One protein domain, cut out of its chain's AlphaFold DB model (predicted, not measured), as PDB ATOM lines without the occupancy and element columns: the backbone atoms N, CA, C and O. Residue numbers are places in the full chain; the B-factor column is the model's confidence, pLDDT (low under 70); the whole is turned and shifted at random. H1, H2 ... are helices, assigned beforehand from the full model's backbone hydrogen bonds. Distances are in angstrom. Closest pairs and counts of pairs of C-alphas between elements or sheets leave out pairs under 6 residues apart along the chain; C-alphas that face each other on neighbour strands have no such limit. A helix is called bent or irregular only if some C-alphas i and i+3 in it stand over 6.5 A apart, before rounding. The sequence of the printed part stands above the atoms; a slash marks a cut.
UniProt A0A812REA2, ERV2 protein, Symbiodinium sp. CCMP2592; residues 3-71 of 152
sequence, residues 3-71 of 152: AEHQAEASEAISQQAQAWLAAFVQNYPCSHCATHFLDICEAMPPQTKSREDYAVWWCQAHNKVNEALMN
ATOM      1  N   ALA A   3      40.833  42.172 -16.482       80.06
ATOM      2  CA  ALA A   3      41.502  43.410 -16.059       80.06
ATOM      3  C   ALA A   3      41.156  43.855 -14.623       80.06
ATOM      4  O   ALA A   3      41.928  44.571 -13.992       80.06
ATOM      5  N   GLU A   4      39.999  43.432 -14.115       84.12
ATOM      6  CA  GLU A   4      39.476  43.790 -12.789       84.12
ATOM      7  C   GLU A   4      39.630  42.643 -11.783       84.12
ATOM      8  O   GLU A   4      39.199  42.763 -10.638       84.12
ATOM      9  N   HIS A   5      40.225  41.523 -12.204       87.25
ATOM     10  CA  HIS A   5      40.482  40.391 -11.326       87.25
ATOM     11  C   HIS A   5      41.473  40.780 -10.226       87.25
ATOM     12  O   HIS A   5      42.232  41.745 -10.355       87.25
ATOM     13  N   GLN A   6      41.464  40.042  -9.122       89.50
ATOM     14  CA  GLN A   6      42.371  40.329  -8.015       89.50
ATOM     15  C   GLN A   6      43.813  40.012  -8.401       89.50
ATOM     16  O   GLN A   6      44.060  39.006  -9.059       89.50
ATOM     17  N   ALA A   7      44.753  40.862  -7.970       82.25
ATOM     18  CA  ALA A   7      46.185  40.633  -8.182       82.25
ATOM     19  C   ALA A   7      46.596  39.246  -7.661       82.25
ATOM     20  O   ALA A   7      47.229  38.492  -8.377       82.25
ATOM     21  N   GLU A   8      46.108  38.881  -6.477       94.12
ATOM     22  CA  GLU A   8      46.169  37.526  -5.932       94.12
ATOM     23  C   GLU A   8      44.752  37.128  -5.522       94.12
ATOM     24  O   GLU A   8      44.141  37.792  -4.681       94.12
ATOM     25  N   ALA A   9      44.198  36.089  -6.142       93.06
ATOM     26  CA  ALA A   9      42.827  35.659  -5.910       93.06
ATOM     27  C   ALA A   9      42.763  34.548  -4.859       93.06
ATOM     28  O   ALA A   9      43.490  33.556  -4.919       93.06
ATOM     29  N   SER A  10      41.824  34.679  -3.921       97.25
ATOM     30  CA  SER A  10      41.461  33.559  -3.052       97.25
ATOM     31  C   SER A  10      40.838  32.420  -3.864       97.25
ATOM     32  O   SER A  10      40.307  32.629  -4.957       97.25
ATOM     33  N   GLU A  11      40.833  31.214  -3.298       97.50
ATOM     34  CA  GLU A  11      40.230  30.042  -3.940       97.50
ATOM     35  C   GLU A  11      38.765  30.289  -4.341       97.50
ATOM     36  O   GLU A  11      38.365  29.982  -5.460       97.50
ATOM     37  N   ALA A  12      37.986  30.950  -3.480       97.62
ATOM     38  CA  ALA A  12      36.594  31.296  -3.770       97.62
ATOM     39  C   ALA A  12      36.454  32.227  -4.989       97.62
ATOM     40  O   ALA A  12      35.538  32.072  -5.795       97.62
ATOM     41  N   ILE A  13      37.371  33.183  -5.150       96.88
ATOM     42  CA  ILE A  13      37.347  34.148  -6.257       96.88
ATOM     43  C   ILE A  13      37.825  33.502  -7.556       96.88
ATOM     44  O   ILE A  13      37.250  33.752  -8.615       96.88
ATOM     45  N   SER A  14      38.818  32.620  -7.472       97.00
ATOM     46  CA  SER A  14      39.238  31.774  -8.588       97.00
ATOM     47  C   SER A  14      38.078  30.898  -9.089       97.00
ATOM     48  O   SER A  14      37.756  30.921 -10.276       97.00
ATOM     49  N   GLN A  15      37.371  30.213  -8.182       97.75
ATOM     50  CA  GLN A  15      36.197  29.394  -8.512       97.75
ATOM     51  C   GLN A  15      35.060  30.230  -9.108       97.75
ATOM     52  O   GLN A  15      34.431  29.819 -10.084       97.75
ATOM     53  N   GLN A  16      34.821  31.433  -8.580       97.44
ATOM     54  CA  GLN A  16      33.828  32.348  -9.136       97.44
ATOM     55  C   GLN A  16      34.180  32.790 -10.566       97.44
ATOM     56  O   GLN A  16      33.296  32.842 -11.422       97.44
ATOM     57  N   ALA A  17      35.454  33.075 -10.850       96.38
ATOM     58  CA  ALA A  17      35.913  33.422 -12.194       96.38
ATOM     59  C   ALA A  17      35.740  32.257 -13.186       96.38
ATOM     60  O   ALA A  17      35.299  32.479 -14.315       96.38
ATOM     61  N   GLN A  18      36.013  31.023 -12.753       96.56
ATOM     62  CA  GLN A  18      35.789  29.816 -13.558       96.56
ATOM     63  C   GLN A  18      34.297  29.573 -13.825       96.56
ATOM     64  O   GLN A  18      33.910  29.316 -14.964       96.56
ATOM     65  N   ALA A  19      33.444  29.717 -12.807       96.88
ATOM     66  CA  ALA A  19      31.996  29.583 -12.958       96.88
ATOM     67  C   ALA A  19      31.417  30.646 -13.904       96.88
ATOM     68  O   ALA A  19      30.581  30.339 -14.755       96.88
ATOM     69  N   TRP A  20      31.898  31.889 -13.796       96.69
ATOM     70  CA  TRP A  20      31.526  32.956 -14.719       96.69
ATOM     71  C   TRP A  20      31.935  32.628 -16.156       96.69
ATOM     72  O   TRP A  20      31.126  32.795 -17.066       96.69
ATOM     73  N   LEU A  21      33.158  32.128 -16.371       95.81
ATOM     74  CA  LEU A  21      33.621  31.736 -17.702       95.81
ATOM     75  C   LEU A  21      32.757  30.614 -18.284       95.81
ATOM     76  O   LEU A  21      32.337  30.708 -19.434       95.81
ATOM     77  N   ALA A  22      32.453  29.582 -17.496       95.31
ATOM     78  CA  ALA A  22      31.579  28.499 -17.933       95.31
ATOM     79  C   ALA A  22      30.207  29.034 -18.377       95.31
ATOM     80  O   ALA A  22      29.725  28.686 -19.455       95.31
ATOM     81  N   ALA A  23      29.616  29.946 -17.596       96.38
ATOM     82  CA  ALA A  23      28.369  30.607 -17.965       96.38
ATOM     83  C   ALA A  23      28.517  31.459 -19.235       96.38
ATOM     84  O   ALA A  23      27.642  31.419 -20.098       96.38
ATOM     85  N   PHE A  24      29.615  32.201 -19.388       95.12
ATOM     86  CA  PHE A  24      29.893  32.998 -20.584       95.12
ATOM     87  C   PHE A  24      29.922  32.134 -21.851       95.12
ATOM     88  O   PHE A  24      29.268  32.479 -22.833       95.12
ATOM     89  N   VAL A  25      30.620  30.995 -21.817       93.81
ATOM     90  CA  VAL A  25      30.721  30.086 -22.969       93.81
ATOM     91  C   VAL A  25      29.376  29.428 -23.273       93.81
ATOM     92  O   VAL A  25      28.951  29.415 -24.426       93.81
ATOM     93  N   GLN A  26      28.662  28.950 -22.248       92.94
ATOM     94  CA  GLN A  26      27.341  28.326 -22.413       92.94
ATOM     95  C   GLN A  26      26.295  29.285 -22.991       92.94
ATOM     96  O   GLN A  26      25.422  28.862 -23.743       92.94
ATOM     97  N   ASN A  27      26.378  30.571 -22.644       94.38
ATOM     98  CA  ASN A  27      25.446  31.598 -23.107       94.38
ATOM     99  C   ASN A  27      25.957  32.353 -24.343       94.38
ATOM    100  O   ASN A  27      25.364  33.359 -24.740       94.38
ATOM    101  N   TYR A  28      27.058  31.904 -24.955       94.12
ATOM    102  CA  TYR A  28      27.597  32.572 -26.127       94.12
ATOM    103  C   TYR A  28      26.629  32.405 -27.315       94.12
ATOM    104  O   TYR A  28      26.240  31.282 -27.639       94.12
ATOM    105  N   PRO A  29      26.229  33.493 -28.003       95.88
ATOM    106  CA  PRO A  29      25.096  33.481 -28.941       95.88
ATOM    107  C   PRO A  29      25.330  32.652 -30.213       95.88
ATOM    108  O   PRO A  29      24.395  32.380 -30.962       95.88
ATOM    109  N   CYS A  30      26.574  32.249 -30.472       93.25
ATOM    110  CA  CYS A  30      26.964  31.385 -31.578       93.25
ATOM    111  C   CYS A  30      27.348  30.000 -31.037       93.25
ATOM    112  O   CYS A  30      28.421  29.841 -30.457       93.25
ATOM    113  N   SER A  31      26.506  28.989 -31.267       93.94
ATOM    114  CA  SER A  31      26.701  27.624 -30.745       93.94
ATOM    115  C   SER A  31      27.978  26.944 -31.253       93.94
ATOM    116  O   SER A  31      28.681  26.278 -30.493       93.94
ATOM    117  N   HIS A  32      28.323  27.144 -32.526       93.44
ATOM    118  CA  HIS A  32      29.562  26.619 -33.101       93.44
ATOM    119  C   HIS A  32      30.799  27.282 -32.479       93.44
ATOM    120  O   HIS A  32      31.746  26.602 -32.096       93.44
ATOM    121  N   CYS A  33      30.746  28.604 -32.289       91.31
ATOM    122  CA  CYS A  33      31.802  29.365 -31.632       91.31
ATOM    123  C   CYS A  33      31.985  28.923 -30.171       91.31
ATOM    124  O   CYS A  33      33.114  28.768 -29.719       91.31
ATOM    125  N   ALA A  34      30.884  28.682 -29.449       94.31
ATOM    126  CA  ALA A  34      30.911  28.162 -28.083       94.31
ATOM    127  C   ALA A  34      31.584  26.784 -28.016       94.31
ATOM    128  O   ALA A  34      32.441  26.570 -27.167       94.31
ATOM    129  N   THR A  35      31.245  25.888 -28.950       95.06
ATOM    130  CA  THR A  35      31.828  24.538 -29.030       95.06
ATOM    131  C   THR A  35      33.340  24.602 -29.251       95.06
ATOM    132  O   THR A  35      34.091  24.034 -28.471       95.06
ATOM    133  N   HIS A  36      33.809  25.384 -30.228       94.44
ATOM    134  CA  HIS A  36      35.251  25.559 -30.447       94.44
ATOM    135  C   HIS A  36      35.965  26.204 -29.254       94.44
ATOM    136  O   HIS A  36      37.117  25.890 -28.961       94.44
ATOM    137  N   PHE A  37      35.307  27.131 -28.557       95.50
ATOM    138  CA  PHE A  37      35.900  27.759 -27.384       95.50
ATOM    139  C   PHE A  37      35.967  26.802 -26.181       95.50
ATOM    140  O   PHE A  37      36.885  26.931 -25.369       95.50
ATOM    141  N   LEU A  38      35.063  25.818 -26.081       95.50
ATOM    142  CA  LEU A  38      35.193  24.713 -25.125       95.50
ATOM    143  C   LEU A  38      36.454  23.892 -25.407       95.50
ATOM    144  O   LEU A  38      37.229  23.689 -24.478       95.50
ATOM    145  N   ASP A  39      36.727  23.539 -26.667       95.81
ATOM    146  CA  ASP A  39      37.953  22.812 -27.038       95.81
ATOM    147  C   ASP A  39      39.220  23.587 -26.622       95.81
ATOM    148  O   ASP A  39      40.181  23.013 -26.103       95.81
ATOM    149  N   ILE A  40      39.211  24.919 -26.782       95.38
ATOM    150  CA  ILE A  40      40.292  25.795 -26.298       95.38
ATOM    151  C   ILE A  40      40.413  25.720 -24.768       95.38
ATOM    152  O   ILE A  40      41.528  25.625 -24.256       95.38
ATOM    153  N   CYS A  41      39.297  25.761 -24.036       95.50
ATOM    154  CA  CYS A  41      39.298  25.688 -22.572       95.50
ATOM    155  C   CYS A  41      39.762  24.320 -22.047       95.50
ATOM    156  O   CYS A  41      40.409  24.266 -21.003       95.50
ATOM    157  N   GLU A  42      39.458  23.229 -22.751       95.50
ATOM    158  CA  GLU A  42      39.923  21.880 -22.406       95.50
ATOM    159  C   GLU A  42      41.424  21.718 -22.659       95.50
ATOM    160  O   GLU A  42      42.153  21.215 -21.801       95.50
ATOM    161  N   ALA A  43      41.910  22.195 -23.809       95.50
ATOM    162  CA  ALA A  43      43.326  22.137 -24.159       95.50
ATOM    163  C   ALA A  43      44.190  23.091 -23.315       95.50
ATOM    164  O   ALA A  43      45.359  22.811 -23.044       95.50
ATOM    165  N   MET A  44      43.625  24.229 -22.910       95.81
ATOM    166  CA  MET A  44      44.299  25.268 -22.138       95.81
ATOM    167  C   MET A  44      43.366  25.764 -21.024       95.81
ATOM    168  O   MET A  44      42.668  26.767 -21.203       95.81
ATOM    169  N   PRO A  45      43.367  25.099 -19.853       97.12
ATOM    170  CA  PRO A  45      42.500  25.466 -18.742       97.12
ATOM    171  C   PRO A  45      42.695  26.918 -18.272       97.12
ATOM    172  O   PRO A  45      43.839  27.391 -18.216       97.12
ATOM    173  N   PRO A  46      41.613  27.622 -17.887       96.06
ATOM    174  CA  PRO A  46      41.665  28.998 -17.397       96.06
ATOM    175  C   PRO A  46      42.583  29.178 -16.191       96.06
ATOM    176  O   PRO A  46      42.451  28.488 -15.181       96.06
ATOM    177  N   GLN A  47      43.483  30.158 -16.274       96.50
ATOM    178  CA  GLN A  47      44.383  30.511 -15.177       96.50
ATOM    179  C   GLN A  47      43.789  31.668 -14.370       96.50
ATOM    180  O   GLN A  47      43.872  32.815 -14.780       96.50
ATOM    181  N   THR A  48      43.155  31.384 -13.232       96.75
ATOM    182  CA  THR A  48      42.353  32.370 -12.471       96.75
ATOM    183  C   THR A  48      42.942  32.741 -11.108       96.75
ATOM    184  O   THR A  48      42.263  33.361 -10.290       96.75
ATOM    185  N   LYS A  49      44.195  32.359 -10.834       95.25
ATOM    186  CA  LYS A  49      44.841  32.573  -9.527       95.25
ATOM    187  C   LYS A  49      45.344  33.999  -9.315       95.25
ATOM    188  O   LYS A  49      45.332  34.476  -8.189       95.25
ATOM    189  N   SER A  50      45.719  34.682 -10.389       91.06
ATOM    190  CA  SER A  50      46.147  36.078 -10.374       91.06
ATOM    191  C   SER A  50      45.512  36.827 -11.538       91.06
ATOM    192  O   SER A  50      45.036  36.230 -12.513       91.06
ATOM    193  N   ARG A  51      45.468  38.154 -11.442       86.88
ATOM    194  CA  ARG A  51      44.959  39.014 -12.516       86.88
ATOM    195  C   ARG A  51      45.819  38.887 -13.763       86.88
ATOM    196  O   ARG A  51      45.299  38.866 -14.877       86.88
ATOM    197  N   GLU A  52      47.124  38.823 -13.559       81.31
ATOM    198  CA  GLU A  52      48.136  38.747 -14.596       81.31
ATOM    199  C   GLU A  52      48.002  37.431 -15.372       81.31
ATOM    200  O   GLU A  52      47.859  37.469 -16.596       81.31
ATOM    201  N   ASP A  53      47.915  36.292 -14.678       84.25
ATOM    202  CA  ASP A  53      47.723  34.986 -15.323       84.25
ATOM    203  C   ASP A  53      46.391  34.924 -16.071       84.25
ATOM    204  O   ASP A  53      46.328  34.421 -17.196       84.25
ATOM    205  N   TYR A  54      45.330  35.493 -15.490       90.56
ATOM    206  CA  TYR A  54      44.015  35.473 -16.118       90.56
ATOM    207  C   TYR A  54      43.972  36.332 -17.379       90.56
ATOM    208  O   TYR A  54      43.431  35.913 -18.405       90.56
ATOM    209  N   ALA A  55      44.591  37.514 -17.347       82.88
ATOM    210  CA  ALA A  55      44.716  38.377 -18.516       82.88
ATOM    211  C   ALA A  55      45.570  37.735 -19.623       82.88
ATOM    212  O   ALA A  55      45.201  37.804 -20.800       82.88
ATOM    213  N   VAL A  56      46.681  37.086 -19.259       82.56
ATOM    214  CA  VAL A  56      47.539  36.360 -20.206       82.56
ATOM    215  C   VAL A  56      46.779  35.196 -20.840       82.56
ATOM    216  O   VAL A  56      46.794  35.066 -22.066       82.56
ATOM    217  N   TRP A  57      46.057  34.406 -20.044       92.12
ATOM    218  CA  TRP A  57      45.248  33.293 -20.539       92.12
ATOM    219  C   TRP A  57      44.188  33.758 -21.543       92.12
ATOM    220  O   TRP A  57      44.081  33.196 -22.632       92.12
ATOM    221  N   TRP A  58      43.457  34.835 -21.237       89.94
ATOM    222  CA  TRP A  58      42.472  35.399 -22.166       89.94
ATOM    223  C   TRP A  58      43.096  35.832 -23.486       89.94
ATOM    224  O   TRP A  58      42.501  35.635 -24.543       89.94
ATOM    225  N   CYS A  59      44.293  36.412 -23.436       82.06
ATOM    226  CA  CYS A  59      45.015  36.817 -24.631       82.06
ATOM    227  C   CYS A  59      45.411  35.607 -25.492       82.06
ATOM    228  O   CYS A  59      45.198  35.615 -26.706       82.06
ATOM    229  N   GLN A  60      45.913  34.542 -24.864       84.00
ATOM    230  CA  GLN A  60      46.238  33.284 -25.542       84.00
ATOM    231  C   GLN A  60      44.992  32.630 -26.153       84.00
ATOM    232  O   GLN A  60      45.027  32.219 -27.312       84.00
ATOM    233  N   ALA A  61      43.875  32.597 -25.421       89.62
ATOM    234  CA  ALA A  61      42.612  32.045 -25.907       89.62
ATOM    235  C   ALA A  61      42.078  32.840 -27.111       89.62
ATOM    236  O   ALA A  61      41.642  32.254 -28.101       89.62
ATOM    237  N   HIS A  62      42.189  34.172 -27.079       85.44
ATOM    238  CA  HIS A  62      41.826  35.030 -28.211       85.44
ATOM    239  C   HIS A  62      42.691  34.746 -29.446       85.44
ATOM    240  O   HIS A  62      42.175  34.666 -30.560       85.44
ATOM    241  N   ASN A  63      43.998  34.546 -29.254       83.25
ATOM    242  CA  ASN A  63      44.903  34.206 -30.350       83.25
ATOM    243  C   ASN A  63      44.568  32.843 -30.963       83.25
ATOM    244  O   ASN A  63      44.623  32.718 -32.180       83.25
ATOM    245  N   LYS A  64      44.130  31.856 -30.171       86.44
ATOM    246  CA  LYS A  64      43.656  30.566 -30.702       86.44
ATOM    247  C   LYS A  64      42.440  30.716 -31.614       86.44
ATOM    248  O   LYS A  64      42.379  30.076 -32.661       86.44
ATOM    249  N   VAL A  65      41.509  31.604 -31.266       87.94
ATOM    250  CA  VAL A  65      40.384  31.944 -32.150       87.94
ATOM    251  C   VAL A  65      40.882  32.627 -33.427       87.94
ATOM    252  O   VAL A  65      40.445  32.274 -34.520       87.94
ATOM    253  N   ASN A  66      41.830  33.560 -33.321       81.19
ATOM    254  CA  ASN A  66      42.389  34.237 -34.493       81.19
ATOM    255  C   ASN A  66      43.132  33.274 -35.432       81.19
ATOM    256  O   ASN A  66      42.941  33.355 -36.643       81.19
ATOM    257  N   GLU A  67      43.933  32.352 -34.890       83.06
ATOM    258  CA  GLU A  67      44.614  31.295 -35.650       83.06
ATOM    259  C   GLU A  67      43.602  30.476 -36.468       83.06
ATOM    260  O   GLU A  67      43.828  30.231 -37.652       83.06
ATOM    261  N   ALA A  68      42.460  30.124 -35.865       82.88
ATOM    262  CA  ALA A  68      41.404  29.360 -36.525       82.88
ATOM    263  C   ALA A  68      40.649  30.152 -37.610       82.88
ATOM    264  O   ALA A  68      40.193  29.564 -38.589       82.88
ATOM    265  N   LEU A  69      40.485  31.469 -37.441       80.12
ATOM    266  CA  LEU A  69      39.684  32.300 -38.349       80.12
ATOM    267  C   LEU A  69      40.490  32.943 -39.481       80.12
ATOM    268  O   LEU A  69      39.953  33.151 -40.567       80.12
ATOM    269  N   MET A  70      41.743  33.325 -39.227       75.12
ATOM    270  CA  MET A  70      42.477  34.235 -40.111       75.12
ATOM    271  C   MET A  70      43.556  33.556 -40.960       75.12
ATOM    272  O   MET A  70      44.073  34.214 -41.859       75.12
ATOM    273  N   ASN A  71      43.906  32.281 -40.720       58.69
ATOM    274  CA  ASN A  71      44.990  31.565 -41.429       58.69
ATOM    275  C   ASN A  71      46.299  32.379 -41.566       58.69
ATOM    276  O   ASN A  71      47.106  32.160 -42.468       58.69
TER     277      ASN A  71
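Overview. This is residues 3 to 71 of the 152 residues of the protein "ERV2 protein" of Symbiodinium sp. CCMP2592 (UniProt A0A812REA2). Two long helices, H1 and H3, run roughly the same way with a gap between them, and the shorter H2 crosses that gap on the slant, folding back from the last residues of H1 to residues 61 to 65 of H3, so that the three together draw a zigzag. After H2 the link of residues 44 to 50 runs back to where H3 begins, and the stretch before H1, residues 3 to 10, curves round near that same end of H3. The printed part has 69 residues with three named helices in the order H1, H2, H3 and no named strand, and its class is all helix. The whole is compact, with a radius of gyration of the C-alphas of 12.4 A, yet elongated in outline, spanning 36 by 23 by 20 A.

Along the chain. The printed part begins at Ala 3, whose C-alpha is at (41.502, 43.410, -16.059), and residues 3 to 10 lie before the first named helix. H1 is residues 11 to 26, Glu 11 to Gln 26, and measures 22.6 A from first to last C-alpha. It begins with C-alpha 11 at (40.230, 30.042, -3.940) and ends with C-alpha 26 at (27.341, 28.326, -22.413), x and z both falling along it. H2 is residues 31 to 43, Ser 31 to Ala 43, and measures 18.7 A; here x climbs again, from 26.701 at C-alpha 31 to 43.326 at C-alpha 43. H3 is residues 51 to 70, Arg 51 to Met 70, the longest helix with 20 residues and 28.1 A. Its C-alpha 51 is at (44.959, 39.014, -12.516) and its C-alpha 70 at (42.477, 34.235, -40.111), a run mostly along falling z. None of the helices is bent or irregular. Asn 71 follows H3 as the last printed residue.

Arrangement. H1 and H2 touch, with 4 pairs of C-alphas within 8 A. H1 touches H2 with residues 25 to 26 alone, and H2 touches H1 with residues 34 to 38 alone; the closest C-alphas are those of Val 25 and Ala 34, 5.5 A apart. The two helices run opposite ways at a shallow tilt of 35.0 degrees, only just short of steep, and they form a helical hairpin; their centres are 15.3 A apart. H2 and H3 touch, also with 4 pairs of C-alphas within 8 A. H2 touches H3 with residues 37 to 41 alone, and H3 touches H2 with residues 61 to 65 alone; the closest C-alphas are those of Ile 40 and Ala 61, 6.7 A apart. H2 and H3 run opposite ways at a steep tilt of 55 degrees, with 12.5 A from centre to centre. H1 and H3 are apart: no C-alpha of the one is within 8 A of the other. In H1, H2 and H3 every O i to N i+4 pair of the backbone is within hydrogen-bond range.

Size, cuts and confidence. The two C-alphas farthest apart are those of Ser 10 and Asn 71, at 38.6 A, while the first and last printed C-alphas, Ala 3 and Asn 71, are 28.2 A apart. The printed part runs from residue 3 to residue 71 with no cut. The link from H1 to H2, residues 27 to 30, is tight, and the link from H2 to H3, residues 44 to 50, is short; there is no long link. The mean pLDDT of the printed part is 90.9, with means of 96 for H1, 95 for H2 and 85 for H3. One printed residue, residue 71, is under 70 in this predicted model.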